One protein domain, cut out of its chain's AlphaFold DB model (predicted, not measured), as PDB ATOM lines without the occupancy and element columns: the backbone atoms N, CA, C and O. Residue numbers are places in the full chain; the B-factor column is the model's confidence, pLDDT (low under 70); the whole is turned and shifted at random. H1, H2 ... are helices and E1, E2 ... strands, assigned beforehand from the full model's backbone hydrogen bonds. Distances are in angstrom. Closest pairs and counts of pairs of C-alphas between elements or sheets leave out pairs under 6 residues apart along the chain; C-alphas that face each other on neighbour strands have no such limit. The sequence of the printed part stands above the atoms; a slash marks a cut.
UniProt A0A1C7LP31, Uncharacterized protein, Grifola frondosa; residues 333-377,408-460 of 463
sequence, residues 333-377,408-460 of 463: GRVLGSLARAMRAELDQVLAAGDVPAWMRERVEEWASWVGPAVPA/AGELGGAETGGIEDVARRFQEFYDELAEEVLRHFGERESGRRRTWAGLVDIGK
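AT A GLANCE: This is residues 333 to 377 and 408 to 460 of the 463 residues of an uncharacterized protein of Grifola frondosa (UniProt A0A1C7LP31). A short helical hairpin, H1 and H2, stands beside the first half of one long helix, H3, with H2 between H1 and H3; the far part of H3 sticks out as a free arm, residues 438 to 460, of which 438 to 458 belong to H3. H2 and H3 are close but not clearly touching, with 2 pairs of C-alphas within 8 A, and a short strand, E1, lies by the open end of the hairpin. The printed part has 98 residues with three named helices and one named strand, in the order H1, H2, E1, H3, and its class is mostly helix. It is extended, with a radius of gyration of the C-alphas of 19.8 A, and spans 68 by 29 by 22 A, the arm making much of the length.

HOW THE PARTS SIT: H1, residues 333 to 353, and H2, residues 358 to 371, form a helical hairpin, two helices that touch and run opposite ways over a tight link. Their lines stand at a shallow tilt of 33 degrees, only just short of steep. H1 touches H2 with residues 344 to 352 alone, and H2 touches H1 with residues 361 to 365 alone; the closest C-alphas are those of Leu 351 and Arg 361, 6.5 A apart. E1, residues 374 to 376, pairs with no named strand. Its closest C-alpha to H1 is that of Ala 374, 5.8 A from that of Leu 336. H3, residues 418 to 458, is close to H2 but not clearly touching, with the C-alphas of Trp 367 and Phe 429 the closest at 7.8 A. H2 and H3 run opposite ways at a shallow tilt of 10 degrees. H1 and H3 are apart, and so are E1 and H3. Every O i to N i+4 pair is within hydrogen-bond range in H1, while H2 has 8 of 10 and H3 has 35 of 37.

IN THESE COORDINATES: H1 begins at C-alpha 333, (3.913, 35.599, 15.579), and runs 30.2 A to C-alpha 353. H2 begins at C-alpha 358, (10.778, 9.018, 4.915), and runs 20.1 A to C-alpha 371. E1 follows after a tight link of 2 residues. H3 has 41 residues and measures 61.2 A, from C-alpha 418 at (13.603, 20.864, 34.006) to C-alpha 458 at (9.215, -22.088, -9.412).

THE WHOLE: The two C-alphas farthest apart are those of Ala 414 and Lys 460, at 69.5 A. Without the free stretch, the body of 75 residues spans 37 by 31 by 16 A. Residues 378 to 407 are not printed, and C-alphas 377 and 408 are 9.5 A apart across the cut, which lies in the link from E1 to H3. Of the links that are printed whole, H1 to H2 and H2 to E1, both are tight. The mean pLDDT of the printed part is 84.1; residues 409 to 417 and 450 to 460 are under 70.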
ATOM      1  N   GLY A 333       4.567  36.836  16.021       93.06
ATOM      2  CA  GLY A 333       3.913  35.599  15.579       93.06
ATOM      3  C   GLY A 333       4.363  35.142  14.185       93.06
ATOM      4  O   GLY A 333       4.729  33.986  13.982       93.06
ATOM      5  N   ARG A 334       4.458  36.078  13.231       94.44
ATOM      6  CA  ARG A 334       4.925  35.806  11.864       94.44
ATOM      7  C   ARG A 334       6.407  35.431  11.814       94.44
ATOM      8  O   ARG A 334       6.784  34.549  11.037       94.44
ATOM      9  N   VAL A 335       7.243  36.094  12.616       95.50
ATOM     10  CA  VAL A 335       8.681  35.797  12.727       95.50
ATOM     11  C   VAL A 335       8.876  34.392  13.295       95.50
ATOM     12  O   VAL A 335       9.576  33.586  12.688       95.50
ATOM     13  N   LEU A 336       8.191  34.067  14.394       94.19
ATOM     14  CA  LEU A 336       8.231  32.756  15.043       94.19
ATOM     15  C   LEU A 336       7.746  31.634  14.119       94.19
ATOM     16  O   LEU A 336       8.453  30.645  13.939       94.19
ATOM     17  N   GLY A 337       6.598  31.805  13.461       93.44
ATOM     18  CA  GLY A 337       6.087  30.818  12.509       93.44
ATOM     19  C   GLY A 337       6.983  30.644  11.276       93.44
ATOM     20  O   GLY A 337       7.051  29.564  10.688       93.44
ATOM     21  N   SER A 338       7.708  31.686  10.861       94.38
ATOM     22  CA  SER A 338       8.700  31.578   9.780       94.38
ATOM     23  C   SER A 338       9.972  30.869  10.246       94.38
ATOM     24  O   SER A 338      10.493  30.034   9.511       94.38
ATOM     25  N   LEU A 339      10.422  31.133  11.475       93.69
ATOM     26  CA  LEU A 339      11.558  30.452  12.092       93.69
ATOM     27  C   LEU A 339      11.287  28.953  12.267       93.69
ATOM     28  O   LEU A 339      12.099  28.137  11.842       93.69
ATOM     29  N   ALA A 340      10.124  28.585  12.810       92.00
ATOM     30  CA  ALA A 340       9.732  27.188  12.989       92.00
ATOM     31  C   ALA A 340       9.694  26.427  11.653       92.00
ATOM     32  O   ALA A 340      10.246  25.333  11.545       92.00
ATOM     33  N   ARG A 341       9.107  27.026  10.607       93.25
ATOM     34  CA  ARG A 341       9.090  26.436   9.259       93.25
ATOM     35  C   ARG A 341      10.490  26.291   8.667       93.25
ATOM     36  O   ARG A 341      10.785  25.257   8.081       93.25
ATOM     37  N   ALA A 342      11.348  27.298   8.831       93.00
ATOM     38  CA  ALA A 342      12.723  27.246   8.343       93.00
ATOM     39  C   ALA A 342      13.533  26.134   9.028       93.00
ATOM     40  O   ALA A 342      14.248  25.404   8.348       93.00
ATOM     41  N   MET A 343      13.375  25.965  10.345       91.31
ATOM     42  CA  MET A 343      14.035  24.894  11.096       91.31
ATOM     43  C   MET A 343      13.562  23.504  10.669       91.31
ATOM     44  O   MET A 343      14.393  22.623  10.479       91.31
ATOM     45  N   ARG A 344      12.251  23.303  10.465       92.88
ATOM     46  CA  ARG A 344      11.719  22.020   9.967       92.88
ATOM     47  C   ARG A 344      12.215  21.700   8.561       92.88
ATOM     48  O   ARG A 344      12.667  20.590   8.317       92.88
ATOM     49  N   ALA A 345      12.205  22.684   7.662       93.38
ATOM     50  CA  ALA A 345      12.730  22.511   6.310       93.38
ATOM     51  C   ALA A 345      14.233  22.187   6.307       93.38
ATOM     52  O   ALA A 345      14.700  21.400   5.491       93.38
ATOM     53  N   GLU A 346      15.004  22.784   7.220       92.62
ATOM     54  CA  GLU A 346      16.420  22.465   7.394       92.62
ATOM     55  C   GLU A 346      16.638  21.054   7.944       92.62
ATOM     56  O   GLU A 346      17.499  20.340   7.437       92.62
ATOM     57  N   LEU A 347      15.847  20.645   8.933       93.81
ATOM     58  CA  LEU A 347      15.884  19.298   9.490       93.81
ATOM     59  C   LEU A 347      15.560  18.242   8.422       93.81
ATOM     60  O   LEU A 347      16.347  17.315   8.240       93.81
ATOM     61  N   ASP A 348      14.472  18.415   7.665       95.44
ATOM     62  CA  ASP A 348      14.117  17.511   6.562       95.44
ATOM     63  C   ASP A 348      15.219  17.469   5.495       95.44
ATOM     64  O   ASP A 348      15.637  16.388   5.086       95.44
ATOM     65  N   GLN A 349      15.781  18.624   5.118       94.50
ATOM     66  CA  GLN A 349      16.892  18.695   4.165       94.50
ATOM     67  C   GLN A 349      18.121  17.902   4.640       94.50
ATOM     68  O   GLN A 349      18.733  17.189   3.844       94.50
ATOM     69  N   VAL A 350      18.504  18.033   5.915       93.56
ATOM     70  CA  VAL A 350      19.665  17.335   6.492       93.56
ATOM     71  C   VAL A 350      19.420  15.829   6.556       93.56
ATOM     72  O   VAL A 350      20.296  15.054   6.177       93.56
ATOM     73  N   LEU A 351      18.227  15.405   6.975       94.12
ATOM     74  CA  LEU A 351      17.869  13.989   7.033       94.12
ATOM     75  C   LEU A 351      17.770  13.374   5.629       94.12
ATOM     76  O   LEU A 351      18.262  12.273   5.397       94.12
ATOM     77  N   ALA A 352      17.192  14.094   4.667       94.94
ATOM     78  CA  ALA A 352      17.114  13.652   3.279       94.94
ATOM     79  C   ALA A 352      18.504  13.514   2.639       94.94
ATOM     80  O   ALA A 352      18.743  12.552   1.917       94.94
ATOM     81  N   ALA A 353      19.433  14.430   2.935       93.25
ATOM     82  CA  ALA A 353      20.815  14.347   2.461       93.25
ATOM     83  C   ALA A 353      21.598  13.164   3.064       93.25
ATOM     84  O   ALA A 353      22.584  12.730   2.475       93.25
ATOM     85  N   GLY A 354      21.169  12.652   4.221       94.31
ATOM     86  CA  GLY A 354      21.730  11.464   4.866       94.31
ATOM     87  C   GLY A 354      21.071  10.144   4.452       94.31
ATOM     88  O   GLY A 354      21.237   9.160   5.168       94.31
ATOM     89  N   ASP A 355      20.283  10.126   3.369       94.81
ATOM     90  CA  ASP A 355      19.507   8.962   2.908       94.81
ATOM     91  C   ASP A 355      18.572   8.369   3.986       94.81
ATOM     92  O   ASP A 355      18.219   7.186   3.960       94.81
ATOM     93  N   VAL A 356      18.131   9.196   4.943       95.88
ATOM     94  CA  VAL A 356      17.222   8.765   6.013       95.88
ATOM     95  C   VAL A 356      15.846   8.440   5.415       95.88
ATOM     96  O   VAL A 356      15.271   9.295   4.727       95.88
ATOM     97  N   PRO A 357      15.275   7.242   5.666       95.94
ATOM     98  CA  PRO A 357      13.956   6.861   5.162       95.94
ATOM     99  C   PRO A 357      12.845   7.836   5.574       95.94
ATOM    100  O   PRO A 357      12.853   8.354   6.686       95.94
ATOM    101  N   ALA A 358      11.850   8.037   4.701       95.56
ATOM    102  CA  ALA A 358      10.778   9.018   4.915       95.56
ATOM    103  C   ALA A 358      10.022   8.833   6.246       95.56
ATOM    104  O   ALA A 358       9.831   9.810   6.957       95.56
ATOM    105  N   TRP A 359       9.693   7.594   6.629       95.75
ATOM    106  CA  TRP A 359       9.006   7.298   7.896       95.75
ATOM    107  C   TRP A 359       9.795   7.781   9.125       95.75
ATOM    108  O   TRP A 359       9.226   8.298  10.081       95.75
ATOM    109  N   MET A 360      11.127   7.671   9.077       96.31
ATOM    110  CA  MET A 360      12.002   8.132  10.152       96.31
ATOM    111  C   MET A 360      12.068   9.659  10.165       96.31
ATOM    112  O   MET A 360      12.079  10.258  11.235       96.31
ATOM    113  N   ARG A 361      12.071  10.303   8.989       96.31
ATOM    114  CA  ARG A 361      12.016  11.770   8.901       96.31
ATOM    115  C   ARG A 361      10.723  12.320   9.492       96.31
ATOM    116  O   ARG A 361      10.791  13.254  10.281       96.31
ATOM    117  N   GLU A 362       9.587  11.704   9.176       95.69
ATOM    118  CA  GLU A 362       8.281  12.064   9.744       95.69
ATOM    119  C   GLU A 362       8.282  11.937  11.274       95.69
ATOM    120  O   GLU A 362       7.858  12.862  11.964       95.69
ATOM    121  N   ARG A 363       8.844  10.847  11.817       95.56
ATOM    122  CA  ARG A 363       8.937  10.632  13.270       95.56
ATOM    123  C   ARG A 363       9.846  11.652  13.964       95.56
ATOM    124  O   ARG A 363       9.500  12.173  15.024       95.56
ATOM    125  N   VAL A 364      10.989  11.977  13.356       95.56
ATOM    126  CA  VAL A 364      11.904  13.013  13.861       95.56
ATOM    127  C   VAL A 364      11.262  14.402  13.774       95.56
ATOM    128  O   VAL A 364      11.430  15.196  14.696       95.56
ATOM    129  N   GLU A 365      10.510  14.713  12.715       93.38
ATOM    130  CA  GLU A 365       9.793  15.988  12.585       93.38
ATOM    131  C   GLU A 365       8.671  16.123  13.625       93.38
ATOM    132  O   GLU A 365       8.545  17.176  14.258       93.38
ATOM    133  N   GLU A 366       7.885  15.064  13.833       93.00
ATOM    134  CA  GLU A 366       6.838  15.011  14.854       93.00
ATOM    135  C   GLU A 366       7.428  15.288  16.240       93.00
ATOM    136  O   GLU A 366       6.964  16.186  16.947       93.00
ATOM    137  N   TRP A 367       8.508  14.595  16.598       93.06
ATOM    138  CA  TRP A 367       9.184  14.796  17.874       93.06
ATOM    139  C   TRP A 367       9.824  16.193  17.982       93.06
ATOM    140  O   TRP A 367       9.643  16.897  18.979       93.06
ATOM    141  N   ALA A 368      10.490  16.670  16.925       91.88
ATOM    142  CA  ALA A 368      11.101  18.001  16.894       91.88
ATOM    143  C   ALA A 368      10.064  19.133  16.983       91.88
ATOM    144  O   ALA A 368      10.394  20.238  17.420       91.88
ATOM    145  N   SER A 369       8.807  18.881  16.604       88.62
ATOM    146  CA  SER A 369       7.725  19.856  16.748       88.62
ATOM    147  C   SER A 369       7.456  20.236  18.210       88.62
ATOM    148  O   SER A 369       7.056  21.372  18.463       88.62
ATOM    149  N   TRP A 370       7.741  19.331  19.156       85.94
ATOM    150  CA  TRP A 370       7.631  19.573  20.594       85.94
ATOM    151  C   TRP A 370       8.800  20.403  21.150       85.94
ATOM    152  O   TRP A 370       8.599  21.237  22.029       85.94
ATOM    153  N   VAL A 371      10.010  20.219  20.610       84.00
ATOM    154  CA  VAL A 371      11.235  20.927  21.050       84.00
ATOM    155  C   VAL A 371      11.443  22.261  20.324       84.00
ATOM    156  O   VAL A 371      12.278  23.078  20.713       84.00
ATOM    157  N   GLY A 372      10.695  22.500  19.245       83.25
ATOM    158  CA  GLY A 372      10.823  23.697  18.427       83.25
ATOM    159  C   GLY A 372      10.676  24.993  19.242       83.25
ATOM    160  O   GLY A 372       9.877  25.059  20.170       83.25
ATOM    161  N   PRO A 373      11.386  26.075  18.872       81.50
ATOM    162  CA  PRO A 373      11.385  27.330  19.633       81.50
ATOM    163  C   PRO A 373      10.039  28.062  19.617       81.50
ATOM    164  O   PRO A 373       9.878  29.056  20.326       81.50
ATOM    165  N   ALA A 374       9.099  27.627  18.776       86.50
ATOM    166  CA  ALA A 374       7.784  28.219  18.654       86.50
ATOM    167  C   ALA A 374       6.714  27.146  18.459       86.50
ATOM    168  O   ALA A 374       6.834  26.292  17.578       86.50
ATOM    169  N   VAL A 375       5.647  27.251  19.245       85.12
ATOM    170  CA  VAL A 375       4.471  26.382  19.167       85.12
ATOM    171  C   VAL A 375       3.281  27.238  18.725       85.12
ATOM    172  O   VAL A 375       3.176  28.396  19.150       85.12
ATOM    173  N   PRO A 376       2.389  26.725  17.856       85.06
ATOM    174  CA  PRO A 376       1.121  27.387  17.589       85.06
ATOM    175  C   PRO A 376       0.380  27.576  18.912       85.06
ATOM    176  O   PRO A 376       0.194  26.615  19.658       85.06
ATOM    177  N   ALA A 377      -0.033  28.800  19.217       82.88
ATOM    178  CA  ALA A 377      -0.807  29.060  20.413       82.88
ATOM    179  C   ALA A 377      -2.124  28.296  20.281       82.88
ATOM    180  O   ALA A 377      -2.928  28.552  19.379       82.88
ATOM    181  N   ALA A 408       8.044  28.588  22.722       78.00
ATOM    182  CA  ALA A 408       7.969  27.420  23.585       78.00
ATOM    183  C   ALA A 408       8.593  27.816  24.922       78.00
ATOM    184  O   ALA A 408       9.706  28.357  24.943       78.00
ATOM    185  N   GLY A 409       7.836  27.646  26.013       69.38
ATOM    186  CA  GLY A 409       8.355  27.909  27.349       69.38
ATOM    187  C   GLY A 409       9.723  27.252  27.477       69.38
ATOM    188  O   GLY A 409       9.960  26.210  26.863       69.38
ATOM    189  N   GLU A 410      10.641  27.900  28.200       61.97
ATOM    190  CA  GLU A 410      11.962  27.320  28.427       61.97
ATOM    191  C   GLU A 410      11.739  25.869  28.851       61.97
ATOM    192  O   GLU A 410      10.940  25.621  29.754       61.97
ATOM    193  N   LEU A 411      12.361  24.921  28.149       60.75
ATOM    194  CA  LEU A 411      12.096  23.488  28.302       60.75
ATOM    195  C   LEU A 411      12.372  22.959  29.734       60.75
ATOM    196  O   LEU A 411      12.209  21.775  29.984       60.75
ATOM    197  N   GLY A 412      12.743  23.835  30.674       52.00
ATOM    198  CA  GLY A 412      12.807  23.599  32.111       52.00
ATOM    199  C   GLY A 412      11.909  24.506  32.964       52.00
ATOM    200  O   GLY A 412      12.282  24.834  34.090       52.00
ATOM    201  N   GLY A 413      10.748  24.940  32.463       58.22
ATOM    202  CA  GLY A 413       9.723  25.561  33.304       58.22
ATOM    203  C   GLY A 413       9.376  24.655  34.491       58.22
ATOM    204  O   GLY A 413       9.420  23.433  34.369       58.22
ATOM    205  N   ALA A 414       9.033  25.239  35.644       57.09
ATOM    206  CA  ALA A 414       8.804  24.490  36.889       57.09
ATOM    207  C   ALA A 414       7.766  23.356  36.751       57.09
ATOM    208  O   ALA A 414       7.840  22.367  37.471       57.09
ATOM    209  N   GLU A 415       6.828  23.481  35.807       61.59
ATOM    210  CA  GLU A 415       5.819  22.453  35.521       61.59
ATOM    211  C   GLU A 415       6.283  21.380  34.525       61.59
ATOM    212  O   GLU A 415       5.686  20.312  34.455       61.59
ATOM    213  N   THR A 416       7.332  21.643  33.743       58.72
ATOM    214  CA  THR A 416       7.823  20.759  32.667       58.72
ATOM    215  C   THR A 416       9.050  19.936  33.067       58.72
ATOM    216  O   THR A 416       9.646  19.294  32.211       58.72
ATOM    217  N   GLY A 417       9.400  19.949  34.359       69.44
ATOM    218  CA  GLY A 417      10.386  19.064  34.988       69.44
ATOM    219  C   GLY A 417      11.846  19.273  34.580       69.44
ATOM    220  O   GLY A 417      12.669  18.370  34.715       69.44
ATOM    221  N   GLY A 418      12.199  20.490  34.164       81.69
ATOM    222  CA  GLY A 418      13.603  20.864  34.006       81.69
ATOM    223  C   GLY A 418      14.271  20.288  32.757       81.69
ATOM    224  O   GLY A 418      13.645  19.677  31.896       81.69
ATOM    225  N   ILE A 419      15.583  20.499  32.657       82.75
ATOM    226  CA  ILE A 419      16.407  19.980  31.555       82.75
ATOM    227  C   ILE A 419      16.531  18.447  31.608       82.75
ATOM    228  O   ILE A 419      16.759  17.798  30.589       82.75
ATOM    229  N   GLU A 420      16.345  17.868  32.791       87.44
ATOM    230  CA  GLU A 420      16.342  16.434  33.050       87.44
ATOM    231  C   GLU A 420      15.168  15.745  32.351       87.44
ATOM    232  O   GLU A 420      15.354  14.707  31.716       87.44
ATOM    233  N   ASP A 421      13.979  16.347  32.385       86.69
ATOM    234  CA  ASP A 421      12.801  15.835  31.684       86.69
ATOM    235  C   ASP A 421      12.974  15.868  30.165       86.69
ATOM    236  O   ASP A 421      12.546  14.948  29.465       86.69
ATOM    237  N   VAL A 422      13.649  16.899  29.652       86.94
ATOM    238  CA  VAL A 422      14.038  16.979  28.240       86.94
ATOM    239  C   VAL A 422      14.966  15.827  27.896       86.94
ATOM    240  O   VAL A 422      14.693  15.087  26.955       86.94
ATOM    241  N   ALA A 423      16.042  15.653  28.665       90.31
ATOM    242  CA  ALA A 423      17.020  14.595  28.444       90.31
ATOM    243  C   ALA A 423      16.370  13.206  28.492       90.31
ATOM    244  O   ALA A 423      16.644  12.378  27.623       90.31
ATOM    245  N   ARG A 424      15.453  12.980  29.442       93.62
ATOM    246  CA  ARG A 424      14.663  11.749  29.534       93.62
ATOM    247  C   ARG A 424      13.816  11.532  28.279       93.62
ATOM    248  O   ARG A 424      13.903  10.470  27.681       93.62
ATOM    249  N   ARG A 425      13.076  12.542  27.813       92.19
ATOM    250  CA  ARG A 425      12.261  12.437  26.583       92.19
ATOM    251  C   ARG A 425      13.088  12.225  25.319       92.19
ATOM    252  O   ARG A 425      12.615  11.607  24.372       92.19
ATOM    253  N   PHE A 426      14.308  12.756  25.277       93.50
ATOM    254  CA  PHE A 426      15.254  12.456  24.204       93.50
ATOM    255  C   PHE A 426      15.669  10.983  24.235       93.50
ATOM    256  O   PHE A 426      15.693  10.352  23.185       93.50
ATOM    257  N   GLN A 427      15.997  10.442  25.413       95.81
ATOM    258  CA  GLN A 427      16.349   9.027  25.570       95.81
ATOM    259  C   GLN A 427      15.180   8.125  25.170       95.81
ATOM    260  O   GLN A 427      15.356   7.284  24.296       95.81
ATOM    261  N   GLU A 428      13.984   8.389  25.705       95.62
ATOM    262  CA  GLU A 428      12.746   7.678  25.354       95.62
ATOM    263  C   GLU A 428      12.514   7.682  23.836       95.62
ATOM    264  O   GLU A 428      12.265   6.640  23.239       95.62
ATOM    265  N   PHE A 429      12.685   8.833  23.180       95.38
ATOM    266  CA  PHE A 429      12.558   8.935  21.728       95.38
ATOM    267  C   PHE A 429      13.592   8.101  20.962       95.38
ATOM    268  O   PHE A 429      13.244   7.470  19.965       95.38
ATOM    269  N   TYR A 430      14.860   8.098  21.385       95.56
ATOM    270  CA  TYR A 430      15.888   7.291  20.724       95.56
ATOM    271  C   TYR A 430      15.651   5.794  20.908       95.56
ATOM    272  O   TYR A 430      15.873   5.043  19.958       95.56
ATOM    273  N   ASP A 431      15.189   5.377  22.085       96.56
ATOM    274  CA  ASP A 431      14.850   3.985  22.366       96.56
ATOM    275  C   ASP A 431      13.662   3.540  21.497       96.56
ATOM    276  O   ASP A 431      13.775   2.552  20.768       96.56
ATOM    277  N   GLU A 432      12.580   4.329  21.453       97.00
ATOM    278  CA  GLU A 432      11.432   4.092  20.562       97.00
ATOM    279  C   GLU A 432      11.857   4.016  19.088       97.00
ATOM    280  O   GLU A 432      11.455   3.112  18.349       97.00
ATOM    281  N   LEU A 433      12.701   4.954  18.646       95.44
ATOM    282  CA  LEU A 433      13.168   5.002  17.267       95.44
ATOM    283  C   LEU A 433      14.042   3.787  16.931       95.44
ATOM    284  O   LEU A 433      13.918   3.224  15.844       95.44
ATOM    285  N   ALA A 434      14.917   3.363  17.845       95.31
ATOM    286  CA  ALA A 434      15.771   2.196  17.662       95.31
ATOM    287  C   ALA A 434      14.953   0.897  17.571       95.31
ATOM    288  O   ALA A 434      15.211   0.072  16.687       95.31
ATOM    289  N   GLU A 435      13.942   0.732  18.428       96.81
ATOM    290  CA  GLU A 435      13.004  -0.392  18.361       96.81
ATOM    291  C   GLU A 435      12.249  -0.417  17.024       96.81
ATOM    292  O   GLU A 435      12.137  -1.468  16.383       96.81
ATOM    293  N   GLU A 436      11.793   0.741  16.542       95.69
ATOM    294  CA  GLU A 436      11.078   0.846  15.272       95.69
ATOM    295  C   GLU A 436      11.975   0.559  14.056       95.69
ATOM    296  O   GLU A 436      11.560  -0.133  13.118       95.69
ATOM    297  N   VAL A 437      13.235   1.002  14.094       94.00
ATOM    298  CA  VAL A 437      14.253   0.634  13.101       94.00
ATOM    299  C   VAL A 437      14.429  -0.884  13.055       94.00
ATOM    300  O   VAL A 437      14.341  -1.479  11.977       94.00
ATOM    301  N   LEU A 438      14.640  -1.528  14.207       94.75
ATOM    302  CA  LEU A 438      14.815  -2.982  14.298       94.75
ATOM    303  C   LEU A 438      13.596  -3.733  13.752       94.75
ATOM    304  O   LEU A 438      13.756  -4.681  12.978       94.75
ATOM    305  N   ARG A 439      12.385  -3.271  14.085       95.62
ATOM    306  CA  ARG A 439      11.127  -3.825  13.571       95.62
ATOM    307  C   ARG A 439      11.068  -3.760  12.044       95.62
ATOM    308  O   ARG A 439      10.834  -4.782  11.396       95.62
ATOM    309  N   HIS A 440      11.360  -2.604  11.450       92.50
ATOM    310  CA  HIS A 440      11.335  -2.434   9.994       92.50
ATOM    311  C   HIS A 440      12.407  -3.252   9.262       92.50
ATOM    312  O   HIS A 440      12.138  -3.798   8.185       92.50
ATOM    313  N   PHE A 441      13.612  -3.380   9.826       90.00
ATOM    314  CA  PHE A 441      14.648  -4.243   9.253       90.00
ATOM    315  C   PHE A 441      14.271  -5.729   9.357       90.00
ATOM    316  O   PHE A 441      14.400  -6.455   8.367       90.00
ATOM    317  N   GLY A 442      13.715  -6.167  10.492       92.38
ATOM    318  CA  GLY A 442      13.254  -7.544  10.694       92.38
ATOM    319  C   GLY A 442      12.095  -7.946   9.773       92.38
ATOM    320  O   GLY A 442      12.104  -9.037   9.189       92.38
ATOM    321  N   GLU A 443      11.118  -7.058   9.567       91.31
ATOM    322  CA  GLU A 443      10.010  -7.265   8.621       91.31
ATOM    323  C   GLU A 443      10.519  -7.384   7.177       91.31
ATOM    324  O   GLU A 443      10.082  -8.260   6.421       91.31
ATOM    325  N   ARG A 444      11.496  -6.553   6.795       85.75
ATOM    326  CA  ARG A 444      12.074  -6.561   5.447       85.75
ATOM    327  C   ARG A 444      12.879  -7.828   5.170       85.75
ATOM    328  O   ARG A 444      12.760  -8.387   4.079       85.75
ATOM    329  N   GLU A 445      13.659  -8.314   6.136       83.94
ATOM    330  CA  GLU A 445      14.364  -9.596   6.012       83.94
ATOM    331  C   GLU A 445      13.396 -10.780   5.940       83.94
ATOM    332  O   GLU A 445      13.552 -11.664   5.091       83.94
ATOM    333  N   SER A 446      12.349 -10.763   6.766       85.50
ATOM    334  CA  SER A 446      11.303 -11.789   6.762       85.50
ATOM    335  C   SER A 446      10.548 -11.828   5.431       85.50
ATOM    336  O   SER A 446      10.280 -12.907   4.897       85.50
ATOM    337  N   GLY A 447      10.252 -10.663   4.847       78.94
ATOM    338  CA  GLY A 447       9.660 -10.547   3.515       78.94
ATOM    339  C   GLY A 447      10.590 -11.047   2.406       78.94
ATOM    340  O   GLY A 447      10.145 -11.756   1.503       78.94
ATOM    341  N   ARG A 448      11.896 -10.754   2.494       75.94
ATOM    342  CA  ARG A 448      12.897 -11.213   1.515       75.94
ATOM    343  C   ARG A 448      13.075 -12.731   1.535       75.94
ATOM    344  O   ARG A 448      13.202 -13.341   0.478       75.94
ATOM    345  N   ARG A 449      13.035 -13.359   2.715       71.25
ATOM    346  CA  ARG A 449      13.074 -14.827   2.825       71.25
ATOM    347  C   ARG A 449      11.836 -15.484   2.212       71.25
ATOM    348  O   ARG A 449      11.975 -16.511   1.558       71.25
ATOM    349  N   ARG A 450      10.643 -14.886   2.351       64.94
ATOM    350  CA  ARG A 450       9.416 -15.417   1.725       64.94
ATOM    351  C   ARG A 450       9.427 -15.296   0.202       64.94
ATOM    352  O   ARG A 450       9.004 -16.227  -0.472       64.94
ATOM    353  N   THR A 451       9.933 -14.194  -0.349       65.12
ATOM    354  CA  THR A 451      10.013 -14.026  -1.810       65.12
ATOM    355  C   THR A 451      11.076 -14.918  -2.446       65.12
ATOM    356  O   THR A 451      10.844 -15.437  -3.532       65.12
ATOM    357  N   TRP A 452      12.189 -15.192  -1.757       56.94
ATOM    358  CA  TRP A 452      13.157 -16.202  -2.202       56.94
ATOM    359  C   TRP A 452      12.632 -17.636  -2.064       56.94
ATOM    360  O   TRP A 452      12.843 -18.432  -2.971       56.94
ATOM    361  N   ALA A 453      11.895 -17.964  -0.997       56.06
ATOM    362  CA  ALA A 453      11.260 -19.277  -0.867       56.06
ATOM    363  C   ALA A 453      10.227 -19.534  -1.983       56.06
ATOM    364  O   ALA A 453      10.179 -20.635  -2.519       56.06
ATOM    365  N   GLY A 454       9.473 -18.508  -2.402       54.78
ATOM    366  CA  GLY A 454       8.564 -18.601  -3.550       54.78
ATOM    367  C   GLY A 454       9.268 -18.672  -4.913       54.78
ATOM    368  O   GLY A 454       8.742 -19.287  -5.835       54.78
ATOM    369  N   LEU A 455      10.465 -18.091  -5.056       46.50
ATOM    370  CA  LEU A 455      11.236 -18.159  -6.305       46.50
ATOM    371  C   LEU A 455      11.966 -19.503  -6.477       46.50
ATOM    372  O   LEU A 455      12.145 -19.964  -7.600       46.50
ATOM    373  N   VAL A 456      12.363 -20.149  -5.373       49.09
ATOM    374  CA  VAL A 456      12.984 -21.486  -5.398       49.09
ATOM    375  C   VAL A 456      11.955 -22.579  -5.726       49.09
ATOM    376  O   VAL A 456      12.323 -23.586  -6.327       49.09
ATOM    377  N   ASP A 457      10.668 -22.366  -5.436       49.88
ATOM    378  CA  ASP A 457       9.606 -23.331  -5.766       49.88
ATOM    379  C   ASP A 457       9.181 -23.291  -7.250       49.88
ATOM    380  O   ASP A 457       8.744 -24.294  -7.811       49.88
ATOM    381  N   ILE A 458       9.418 -22.176  -7.952       47.00
ATOM    382  CA  ILE A 458       9.215 -22.088  -9.412       47.00
ATOM    383  C   ILE A 458      10.305 -22.872 -10.175       47.00
ATOM    384  O   ILE A 458      10.067 -23.354 -11.281       47.00
ATOM    385  N   GLY A 459      11.472 -23.098  -9.562       43.38
ATOM    386  CA  GLY A 459      12.542 -23.935 -10.117       43.38
ATOM    387  C   GLY A 459      12.272 -25.446 -10.075       43.38
ATOM    388  O   GLY A 459      13.029 -26.202 -10.677       43.38
ATOM    389  N   LYS A 460      11.208 -25.901  -9.395       45.53
ATOM    390  CA  LYS A 460      10.790 -27.316  -9.353       45.53
ATOM    391  C   LYS A 460       9.611 -27.658 -10.271       45.53
ATOM    392  O   LYS A 460       9.271 -28.830 -10.379       45.53
TER     393      LYS A 460